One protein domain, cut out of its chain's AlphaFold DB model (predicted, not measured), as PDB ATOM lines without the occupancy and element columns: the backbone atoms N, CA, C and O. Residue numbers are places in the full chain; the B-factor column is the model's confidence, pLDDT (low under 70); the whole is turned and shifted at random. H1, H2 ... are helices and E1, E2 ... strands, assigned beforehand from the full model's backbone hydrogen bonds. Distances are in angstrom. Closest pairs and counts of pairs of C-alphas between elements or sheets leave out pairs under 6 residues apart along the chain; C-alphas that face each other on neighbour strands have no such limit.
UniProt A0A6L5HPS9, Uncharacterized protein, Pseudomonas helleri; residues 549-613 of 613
ATOM      1  N   ASP A 549     -35.657  -5.274  12.354       76.38
ATOM      2  CA  ASP A 549     -36.846  -6.079  12.072       76.38
ATOM      3  C   ASP A 549     -36.554  -7.550  12.385       76.38
ATOM      4  O   ASP A 549     -36.149  -8.325  11.516       76.38
ATOM      5  N   LEU A 550     -36.637  -7.895  13.672       82.06
ATOM      6  CA  LEU A 550     -36.292  -9.226  14.186       82.06
ATOM      7  C   LEU A 550     -37.498 -10.170  14.184       82.06
ATOM      8  O   LEU A 550     -37.345 -11.369  13.963       82.06
ATOM      9  N   ILE A 551     -38.691  -9.632  14.431       82.38
ATOM     10  CA  ILE A 551     -39.919 -10.413  14.585       82.38
ATOM     11  C   ILE A 551     -40.318 -11.004  13.226       82.38
ATOM     12  O   ILE A 551     -40.387 -10.294  12.228       82.38
ATOM     13  N   GLY A 552     -40.587 -12.309  13.182       78.06
ATOM     14  CA  GLY A 552     -41.042 -13.012  11.979       78.06
ATOM     15  C   GLY A 552     -39.927 -13.453  11.026       78.06
ATOM     16  O   GLY A 552     -40.217 -14.070  10.002       78.06
ATOM     17  N   GLN A 553     -38.657 -13.199  11.358       82.88
ATOM     18  CA  GLN A 553     -37.528 -13.705  10.578       82.88
ATOM     19  C   GLN A 553     -37.475 -15.237  10.625       82.88
ATOM     20  O   GLN A 553     -37.635 -15.837  11.689       82.88
ATOM     21  N   ILE A 554     -37.235 -15.875   9.480       83.94
ATOM     22  CA  ILE A 554     -37.304 -17.334   9.333       83.94
ATOM     23  C   ILE A 554     -35.917 -17.982   9.266       83.94
ATOM     24  O   ILE A 554     -34.973 -17.385   8.755       83.94
ATOM     25  N   ASN A 555     -35.818 -19.232   9.729       82.06
ATOM     26  CA  ASN A 555     -34.620 -20.082   9.663       82.06
ATOM     27  C   ASN A 555     -33.345 -19.426  10.227       82.06
ATOM     28  O   ASN A 555     -32.273 -19.504   9.626       82.06
ATOM     29  N   ILE A 556     -33.452 -18.794  11.397       83.94
ATOM     30  CA  ILE A 556     -32.326 -18.106  12.032       83.94
ATOM     31  C   ILE A 556     -31.408 -19.113  12.720       83.94
ATOM     32  O   ILE A 556     -31.824 -19.835  13.625       83.94
ATOM     33  N   SER A 557     -30.141 -19.150  12.299       83.25
ATOM     34  CA  SER A 557     -29.122 -20.017  12.893       83.25
ATOM     35  C   SER A 557     -28.324 -19.308  13.988       83.25
ATOM     36  O   SER A 557     -27.674 -18.290  13.750       83.25
ATOM     37  N   PHE A 558     -28.292 -19.928  15.165       82.12
ATOM     38  CA  PHE A 558     -27.473 -19.573  16.322       82.12
ATOM     39  C   PHE A 558     -26.234 -20.477  16.443       82.12
ATOM     40  O   PHE A 558     -25.819 -20.821  17.542       82.12
ATOM     41  N   SER A 559     -25.621 -20.903  15.332       74.94
ATOM     42  CA  SER A 559     -24.344 -21.636  15.383       74.94
ATOM     43  C   SER A 559     -23.160 -20.685  15.173       74.94
ATOM     44  O   SER A 559     -23.132 -19.914  14.210       74.94
ATOM     45  N   GLY A 560     -22.146 -20.758  16.038       61.34
ATOM     46  CA  GLY A 560     -20.892 -20.007  15.882       61.34
ATOM     47  C   GLY A 560     -19.947 -20.558  14.802       61.34
ATOM     48  O   GLY A 560     -18.876 -19.996  14.592       61.34
ATOM     49  N   THR A 561     -20.296 -21.669  14.134       55.59
ATOM     50  CA  THR A 561     -19.336 -22.496  13.375       55.59
ATOM     51  C   THR A 561     -19.851 -23.018  12.025       55.59
ATOM     52  O   THR A 561     -19.418 -24.084  11.578       55.59
ATOM     53  N   SER A 562     -20.776 -22.330  11.342       53.84
ATOM     54  CA  SER A 562     -21.167 -22.768   9.991       53.84
ATOM     55  C   SER A 562     -20.087 -22.397   8.961       53.84
ATOM     56  O   SER A 562     -19.524 -21.304   8.976       53.84
ATOM     57  N   LYS A 563     -19.781 -23.320   8.039       52.22
ATOM     58  CA  LYS A 563     -18.783 -23.117   6.966       52.22
ATOM     59  C   LYS A 563     -19.207 -22.067   5.921       52.22
ATOM     60  O   LYS A 563     -18.379 -21.651   5.119       52.22
ATOM     61  N   THR A 564     -20.466 -21.624   5.954       54.41
ATOM     62  CA  THR A 564     -21.017 -20.497   5.187       54.41
ATOM     63  C   THR A 564     -22.002 -19.738   6.085       54.41
ATOM     64  O   THR A 564     -23.113 -20.237   6.304       54.41
ATOM     65  N   PRO A 565     -21.618 -18.586   6.665       60.44
ATOM     66  CA  PRO A 565     -22.511 -17.821   7.523       60.44
ATOM     67  C   PRO A 565     -23.652 -17.235   6.689       60.44
ATOM     68  O   PRO A 565     -23.422 -16.508   5.722       60.44
ATOM     69  N   ASP A 566     -24.882 -17.567   7.066       76.88
ATOM     70  CA  ASP A 566     -26.074 -16.971   6.480       76.88
ATOM     71  C   ASP A 566     -26.147 -15.481   6.860       76.88
ATOM     72  O   ASP A 566     -26.073 -15.107   8.035       76.88
ATOM     73  N   ALA A 567     -26.227 -14.612   5.851       80.38
ATOM     74  CA  ALA A 567     -26.106 -13.170   6.032       80.38
ATOM     75  C   ALA A 567     -27.278 -12.578   6.831       80.38
ATOM     76  O   ALA A 567     -27.098 -11.574   7.521       80.38
ATOM     77  N   THR A 568     -28.467 -13.181   6.757       82.50
ATOM     78  CA  THR A 568     -29.638 -12.783   7.557       82.50
ATOM     79  C   THR A 568     -29.457 -13.203   9.013       82.50
ATOM     80  O   THR A 568     -29.559 -12.350   9.893       82.50
ATOM     81  N   SER A 569     -29.066 -14.457   9.270       85.38
ATOM     82  CA  SER A 569     -28.743 -14.950  10.618       85.38
ATOM     83  C   SER A 569     -27.668 -14.103  11.318       85.38
ATOM     84  O   SER A 569     -27.823 -13.749  12.485       85.38
ATOM     85  N   MET A 570     -26.612 -13.693  10.603       85.25
ATOM     86  CA  MET A 570     -25.569 -12.807  11.146       85.25
ATOM     87  C   MET A 570     -26.094 -11.410  11.500       85.25
ATOM     88  O   MET A 570     -25.729 -10.868  12.540       85.25
ATOM     89  N   LYS A 571     -26.955 -10.820  10.662       87.31
ATOM     90  CA  LYS A 571     -27.561  -9.505  10.936       87.31
ATOM     91  C   LYS A 571     -28.491  -9.550  12.144       87.31
ATOM     92  O   LYS A 571     -28.426  -8.658  12.985       87.31
ATOM     93  N   VAL A 572     -29.322 -10.588  12.238       87.44
ATOM     94  CA  VAL A 572     -30.250 -10.795  13.360       87.44
ATOM     95  C   VAL A 572     -29.473 -10.994  14.660       87.44
ATOM     96  O   VAL A 572     -29.748 -10.307  15.639       87.44
ATOM     97  N   ARG A 573     -28.442 -11.849  14.661       88.31
ATOM     98  CA  ARG A 573     -27.570 -12.042  15.830       88.31
ATOM     99  C   ARG A 573     -26.830 -10.774  16.224       88.31
ATOM    100  O   ARG A 573     -26.821 -10.437  17.397       88.31
ATOM    101  N   ALA A 574     -26.270 -10.035  15.267       88.44
ATOM    102  CA  ALA A 574     -25.600  -8.770  15.557       88.44
ATOM    103  C   ALA A 574     -26.553  -7.750  16.201       88.44
ATOM    104  O   ALA A 574     -26.171  -7.090  17.164       88.44
ATOM    105  N   ALA A 575     -27.795  -7.653  15.716       89.62
ATOM    106  CA  ALA A 575     -28.812  -6.781  16.297       89.62
ATOM    107  C   ALA A 575     -29.246  -7.232  17.706       89.62
ATOM    108  O   ALA A 575     -29.395  -6.387  18.589       89.62
ATOM    109  N   LEU A 576     -29.388  -8.543  17.941       90.19
ATOM    110  CA  LEU A 576     -29.662  -9.104  19.271       90.19
ATOM    111  C   LEU A 576     -28.505  -8.835  20.245       90.19
ATOM    112  O   LEU A 576     -28.738  -8.303  21.326       90.19
ATOM    113  N   CYS A 577     -27.262  -9.114  19.844       91.62
ATOM    114  CA  CYS A 577     -26.065  -8.831  20.642       91.62
ATOM    115  C   CYS A 577     -25.934  -7.337  20.962       91.62
ATOM    116  O   CYS A 577     -25.614  -6.972  22.090       91.62
ATOM    117  N   GLN A 578     -26.208  -6.464  19.988       91.56
ATOM    118  CA  GLN A 578     -26.159  -5.017  20.187       91.56
ATOM    119  C   GLN A 578     -27.220  -4.544  21.188       91.56
ATOM    120  O   GLN A 578     -26.906  -3.721  22.046       91.56
ATOM    121  N   GLY A 579     -28.454  -5.042  21.080       88.94
ATOM    122  CA  GLY A 579     -29.550  -4.624  21.955       88.94
ATOM    123  C   GLY A 579     -29.429  -5.153  23.382       88.94
ATOM    124  O   GLY A 579     -29.640  -4.401  24.330       88.94
ATOM    125  N   LEU A 580     -29.029  -6.417  23.537       89.88
ATOM    126  CA  LEU A 580     -28.836  -7.067  24.839       89.88
ATOM    127  C   LEU A 580     -27.480  -6.736  25.484       89.88
ATOM    128  O   LEU A 580     -27.279  -7.015  26.662       89.88
ATOM    129  N   GLN A 581     -26.555  -6.133  24.729       92.44
ATOM    130  CA  GLN A 581     -25.181  -5.833  25.153       92.44
ATOM    131  C   GLN A 581     -24.394  -7.078  25.597       92.44
ATOM    132  O   GLN A 581     -23.608  -7.030  26.545       92.44
ATOM    133  N   ILE A 582     -24.588  -8.188  24.886       93.38
ATOM    134  CA  ILE A 582     -23.909  -9.468  25.126       93.38
ATOM    135  C   ILE A 582     -22.992  -9.830  23.960       93.38
ATOM    136  O   ILE A 582     -23.167  -9.354  22.835       93.38
ATOM    137  N   ASP A 583     -22.009 -10.689  24.218       91.38
ATOM    138  CA  ASP A 583     -21.202 -11.268  23.155       91.38
ATOM    139  C   ASP A 583     -21.948 -12.386  22.416       91.38
ATOM    140  O   ASP A 583     -22.892 -13.009  22.902       91.38
ATOM    141  N   ASP A 584     -21.481 -12.643  21.200       87.19
ATOM    142  CA  ASP A 584     -22.070 -13.623  20.299       87.19
ATOM    143  C   ASP A 584     -21.984 -15.062  20.839       87.19
ATOM    144  O   ASP A 584     -22.873 -15.871  20.587       87.19
ATOM    145  N   GLY A 585     -20.955 -15.382  21.632       86.62
ATOM    146  CA  GLY A 585     -20.825 -16.683  22.285       86.62
ATOM    147  C   GLY A 585     -21.885 -16.884  23.367       86.62
ATOM    148  O   GLY A 585     -22.534 -17.931  23.410       86.62
ATOM    149  N   THR A 586     -22.114 -15.864  24.197       90.31
ATOM    150  CA  THR A 586     -23.194 -15.862  25.188       90.31
ATOM    151  C   THR A 586     -24.568 -15.921  24.535       90.31
ATOM    152  O   THR A 586     -25.399 -16.703  24.992       90.31
ATOM    153  N   LEU A 587     -24.807 -15.194  23.437       89.75
ATOM    154  CA  LEU A 587     -26.073 -15.291  22.702       89.75
ATOM    155  C   LEU A 587     -26.333 -16.721  22.213       89.75
ATOM    156  O   LEU A 587     -27.443 -17.221  22.359       89.75
ATOM    157  N   VAL A 588     -25.321 -17.397  21.661       87.44
ATOM    158  CA  VAL A 588     -25.441 -18.796  21.212       87.44
ATOM    159  C   VAL A 588     -25.777 -19.732  22.373       87.44
ATOM    160  O   VAL A 588     -26.606 -20.629  22.222       87.44
ATOM    161  N   LEU A 589     -25.164 -19.513  23.538       88.06
ATOM    162  CA  LEU A 589     -25.439 -20.300  24.736       88.06
ATOM    163  C   LEU A 589     -26.870 -20.079  25.244       88.06
ATOM    164  O   LEU A 589     -27.567 -21.053  25.515       88.06
ATOM    165  N   LEU A 590     -27.324 -18.824  25.323       88.38
ATOM    166  CA  LEU A 590     -28.687 -18.476  25.742       88.38
ATOM    167  C   LEU A 590     -29.733 -18.991  24.750       88.38
ATOM    168  O   LEU A 590     -30.732 -19.579  25.158       88.38
ATOM    169  N   ALA A 591     -29.468 -18.859  23.450       86.06
ATOM    170  CA  ALA A 591     -30.341 -19.367  22.399       86.06
ATOM    171  C   ALA A 591     -30.547 -20.885  22.494       86.06
ATOM    172  O   ALA A 591     -31.615 -21.379  22.143       86.06
ATOM    173  N   GLY A 592     -29.567 -21.630  23.022       83.94
ATOM    174  CA  GLY A 592     -29.695 -23.065  23.284       83.94
ATOM    175  C   GLY A 592     -30.810 -23.436  24.271       83.94
ATOM    176  O   GLY A 592     -31.275 -24.574  24.243       83.94
ATOM    177  N   TYR A 593     -31.263 -22.493  25.103       84.94
ATOM    178  CA  TYR A 593     -32.368 -22.679  26.049       84.94
ATOM    179  C   TYR A 593     -33.723 -22.206  25.507       84.94
ATOM    180  O   TYR A 593     -34.731 -22.328  26.205       84.94
ATOM    181  N   LEU A 594     -33.774 -21.670  24.284       85.56
ATOM    182  CA  LEU A 594     -35.025 -21.186  23.713       85.56
ATOM    183  C   LEU A 594     -35.988 -22.335  23.387       85.56
ATOM    184  O   LEU A 594     -35.572 -23.367  22.847       85.56
ATOM    185  N   PRO A 595     -37.293 -22.154  23.646       80.69
ATOM    186  CA  PRO A 595     -38.296 -23.129  23.247       80.69
ATOM    187  C   PRO A 595     -38.322 -23.262  21.716       80.69
ATOM    188  O   PRO A 595     -38.206 -22.279  20.991       80.69
ATOM    189  N   GLY A 596     -38.455 -24.491  21.210       79.81
ATOM    190  CA  GLY A 596     -38.598 -24.752  19.770       79.81
ATOM    191  C   GLY A 596     -37.309 -24.689  18.937       79.81
ATOM    192  O   GLY A 596     -37.375 -24.891  17.722       79.81
ATOM    193  N   ILE A 597     -36.137 -24.462  19.545       82.06
ATOM    194  CA  ILE A 597     -34.862 -24.515  18.819       82.06
ATOM    195  C   ILE A 597     -34.501 -25.963  18.447       82.06
ATOM    196  O   ILE A 597     -34.520 -26.867  19.282       82.06
ATOM    197  N   THR A 598     -34.146 -26.205  17.182       79.25
ATOM    198  CA  THR A 598     -33.720 -27.531  16.700       79.25
ATOM    199  C   THR A 598     -32.380 -27.414  15.986       79.25
ATOM    200  O   THR A 598     -32.227 -26.645  15.043       79.25
ATOM    201  N   GLY A 599     -31.354 -28.126  16.467       76.12
ATOM    202  CA  GLY A 599     -30.018 -28.088  15.854       76.12
ATOM    203  C   GLY A 599     -29.391 -26.685  15.779       76.12
ATOM    204  O   GLY A 599     -28.725 -26.379  14.794       76.12
ATOM    205  N   ALA A 600     -29.626 -25.835  16.788       80.81
ATOM    206  CA  ALA A 600     -29.232 -24.418  16.819       80.81
ATOM    207  C   ALA A 600     -29.868 -23.548  15.715       80.81
ATOM    208  O   ALA A 600     -29.344 -22.484  15.382       80.81
ATOM    209  N   VAL A 601     -30.990 -23.983  15.139       82.62
ATOM    210  CA  VAL A 601     -31.787 -23.210  14.186       82.62
ATOM    211  C   VAL A 601     -33.186 -23.012  14.750       82.62
ATOM    212  O   VAL A 601     -33.815 -23.947  15.250       82.62
ATOM    213  N   LEU A 602     -33.662 -21.775  14.665       84.12
ATOM    214  CA  LEU A 602     -35.011 -21.396  15.040       84.12
ATOM    215  C   LEU A 602     -35.852 -21.221  13.759       84.12
ATOM    216  O   LEU A 602     -35.461 -20.429  12.894       84.12
ATOM    217  N   PRO A 603     -36.986 -21.930  13.601       81.69
ATOM    218  CA  PRO A 603     -37.797 -21.849  12.384       81.69
ATOM    219  C   PRO A 603     -38.357 -20.448  12.121       81.69
ATOM    220  O   PRO A 603     -38.318 -19.979  10.987       81.69
ATOM    221  N   VAL A 604     -38.850 -19.778  13.168       83.81
ATOM    222  CA  VAL A 604     -39.387 -18.411  13.114       83.81
ATOM    223  C   VAL A 604     -39.046 -17.684  14.410       83.81
ATOM    224  O   VAL A 604     -39.404 -18.143  15.494       83.81
ATOM    225  N   LEU A 605     -38.392 -16.527  14.313       83.56
ATOM    226  CA  LEU A 605     -38.076 -15.674  15.453       83.56
ATOM    227  C   LEU A 605     -39.308 -14.862  15.876       83.56
ATOM    228  O   LEU A 605     -39.573 -13.777  15.369       83.56
ATOM    229  N   GLN A 606     -40.094 -15.419  16.794       84.44
ATOM    230  CA  GLN A 606     -41.253 -14.739  17.395       84.44
ATOM    231  C   GLN A 606     -40.866 -13.824  18.570       84.44
ATOM    232  O   GLN A 606     -39.796 -13.971  19.161       84.44
ATOM    233  N   LEU A 607     -41.779 -12.923  18.949       83.88
ATOM    234  CA  LEU A 607     -41.606 -11.981  20.062       83.88
ATOM    235  C   LEU A 607     -41.331 -12.677  21.407       83.88
ATOM    236  O   LEU A 607     -40.559 -12.167  22.215       83.88
ATOM    237  N   GLU A 608     -41.919 -13.852  21.634       83.06
ATOM    238  CA  GLU A 608     -41.703 -14.657  22.843       83.06
ATOM    239  C   GLU A 608     -40.246 -15.109  22.978       83.06
ATOM    240  O   GLU A 608     -39.672 -15.030  24.060       83.06
ATOM    241  N   HIS A 609     -39.610 -15.499  21.867       85.81
ATOM    242  CA  HIS A 609     -38.193 -15.864  21.861       85.81
ATOM    243  C   HIS A 609     -37.304 -14.656  22.161       85.81
ATOM    244  O   HIS A 609     -36.340 -14.782  22.903       85.81
ATOM    245  N   ILE A 610     -37.640 -13.482  21.615       86.56
ATOM    246  CA  ILE A 610     -36.907 -12.234  21.881       86.56
ATOM    247  C   ILE A 610     -37.098 -11.778  23.333       86.56
ATOM    248  O   ILE A 610     -36.203 -11.165  23.885       86.56
ATOM    249  N   SER A 611     -38.254 -12.058  23.938       85.19
ATOM    250  CA  SER A 611     -38.532 -11.719  25.340       85.19
ATOM    251  C   SER A 611     -37.841 -12.675  26.318       85.19
ATOM    252  O   SER A 611     -37.558 -12.293  27.448       85.19
ATOM    253  N   ALA A 612     -37.613 -13.923  25.896       82.56
ATOM    254  CA  ALA A 612     -36.905 -14.933  26.676       82.56
ATOM    255  C   ALA A 612     -35.375 -14.762  26.650       82.56
ATOM    256  O   ALA A 612     -34.716 -15.186  27.600       82.56
ATOM    257  N   LEU A 613     -34.832 -14.185  25.569       84.06
ATOM    258  CA  LEU A 613     -33.438 -13.730  25.468       84.06
ATOM    259  C   LEU A 613     -33.238 -12.416  26.228       84.06
ATOM    260  O   LEU A 613     -32.175 -12.296  26.877       84.06
TER     261      LEU A 613
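AT A GLANCE: This is residues 549 to 613 of the 613 residues of an uncharacterized protein of Pseudomonas helleri (UniProt A0A6L5HPS9). A small ribbon of two antiparallel strands, E1 and E2, forms one side of a rounded domain; residues 567 to 573 of H1 pack on E1, H1 and H2 make a corner, and short H3 touches no helix. The printed part has 65 residues, with three named helices and two named strands in the order E1, H1, H2, E2, H3, class mixed. It is compact, radius of gyration of the C-alphas 10.5 A, spanning 29 by 24 by 22 A.

IN THESE COORDINATES: E1, residues 554 to 557, begins at C-alpha (-37.304, -17.334, 9.333); E2 is residues 601 to 604. H1, residues 567 to 580, is 20.0 A long, H2, residues 584 to 591, 10.3 A. H3, residues 607 to 612, ends at C-alpha (-36.905, -14.933, 26.676).

HOW THE PARTS SIT: E1 and E2 are antiparallel at 160 degrees, with N 555 and O 603 2.9 A apart, within hydrogen-bond range. The closest C-alphas of E1 and H1, Ile 556 and Ser 569, are 5.0 A apart. H1 touches H2 with residues 573 to 577 alone, about perpendicular at 88 degrees; the closest C-alphas, Cys 577 and Asp 584, are 6.2 A apart. H1 and H3 are only just apart, closest C-alphas 8.3 A. In H1, H2 and H3 every O i to N i+4 pair is within hydrogen-bond range.

THE WHOLE: The farthest C-alphas, Lys 563 and Ser 611, are 29.3 A apart. The printed part has no cut and no long link. Model confidence is under 70 at residues 560 to 565.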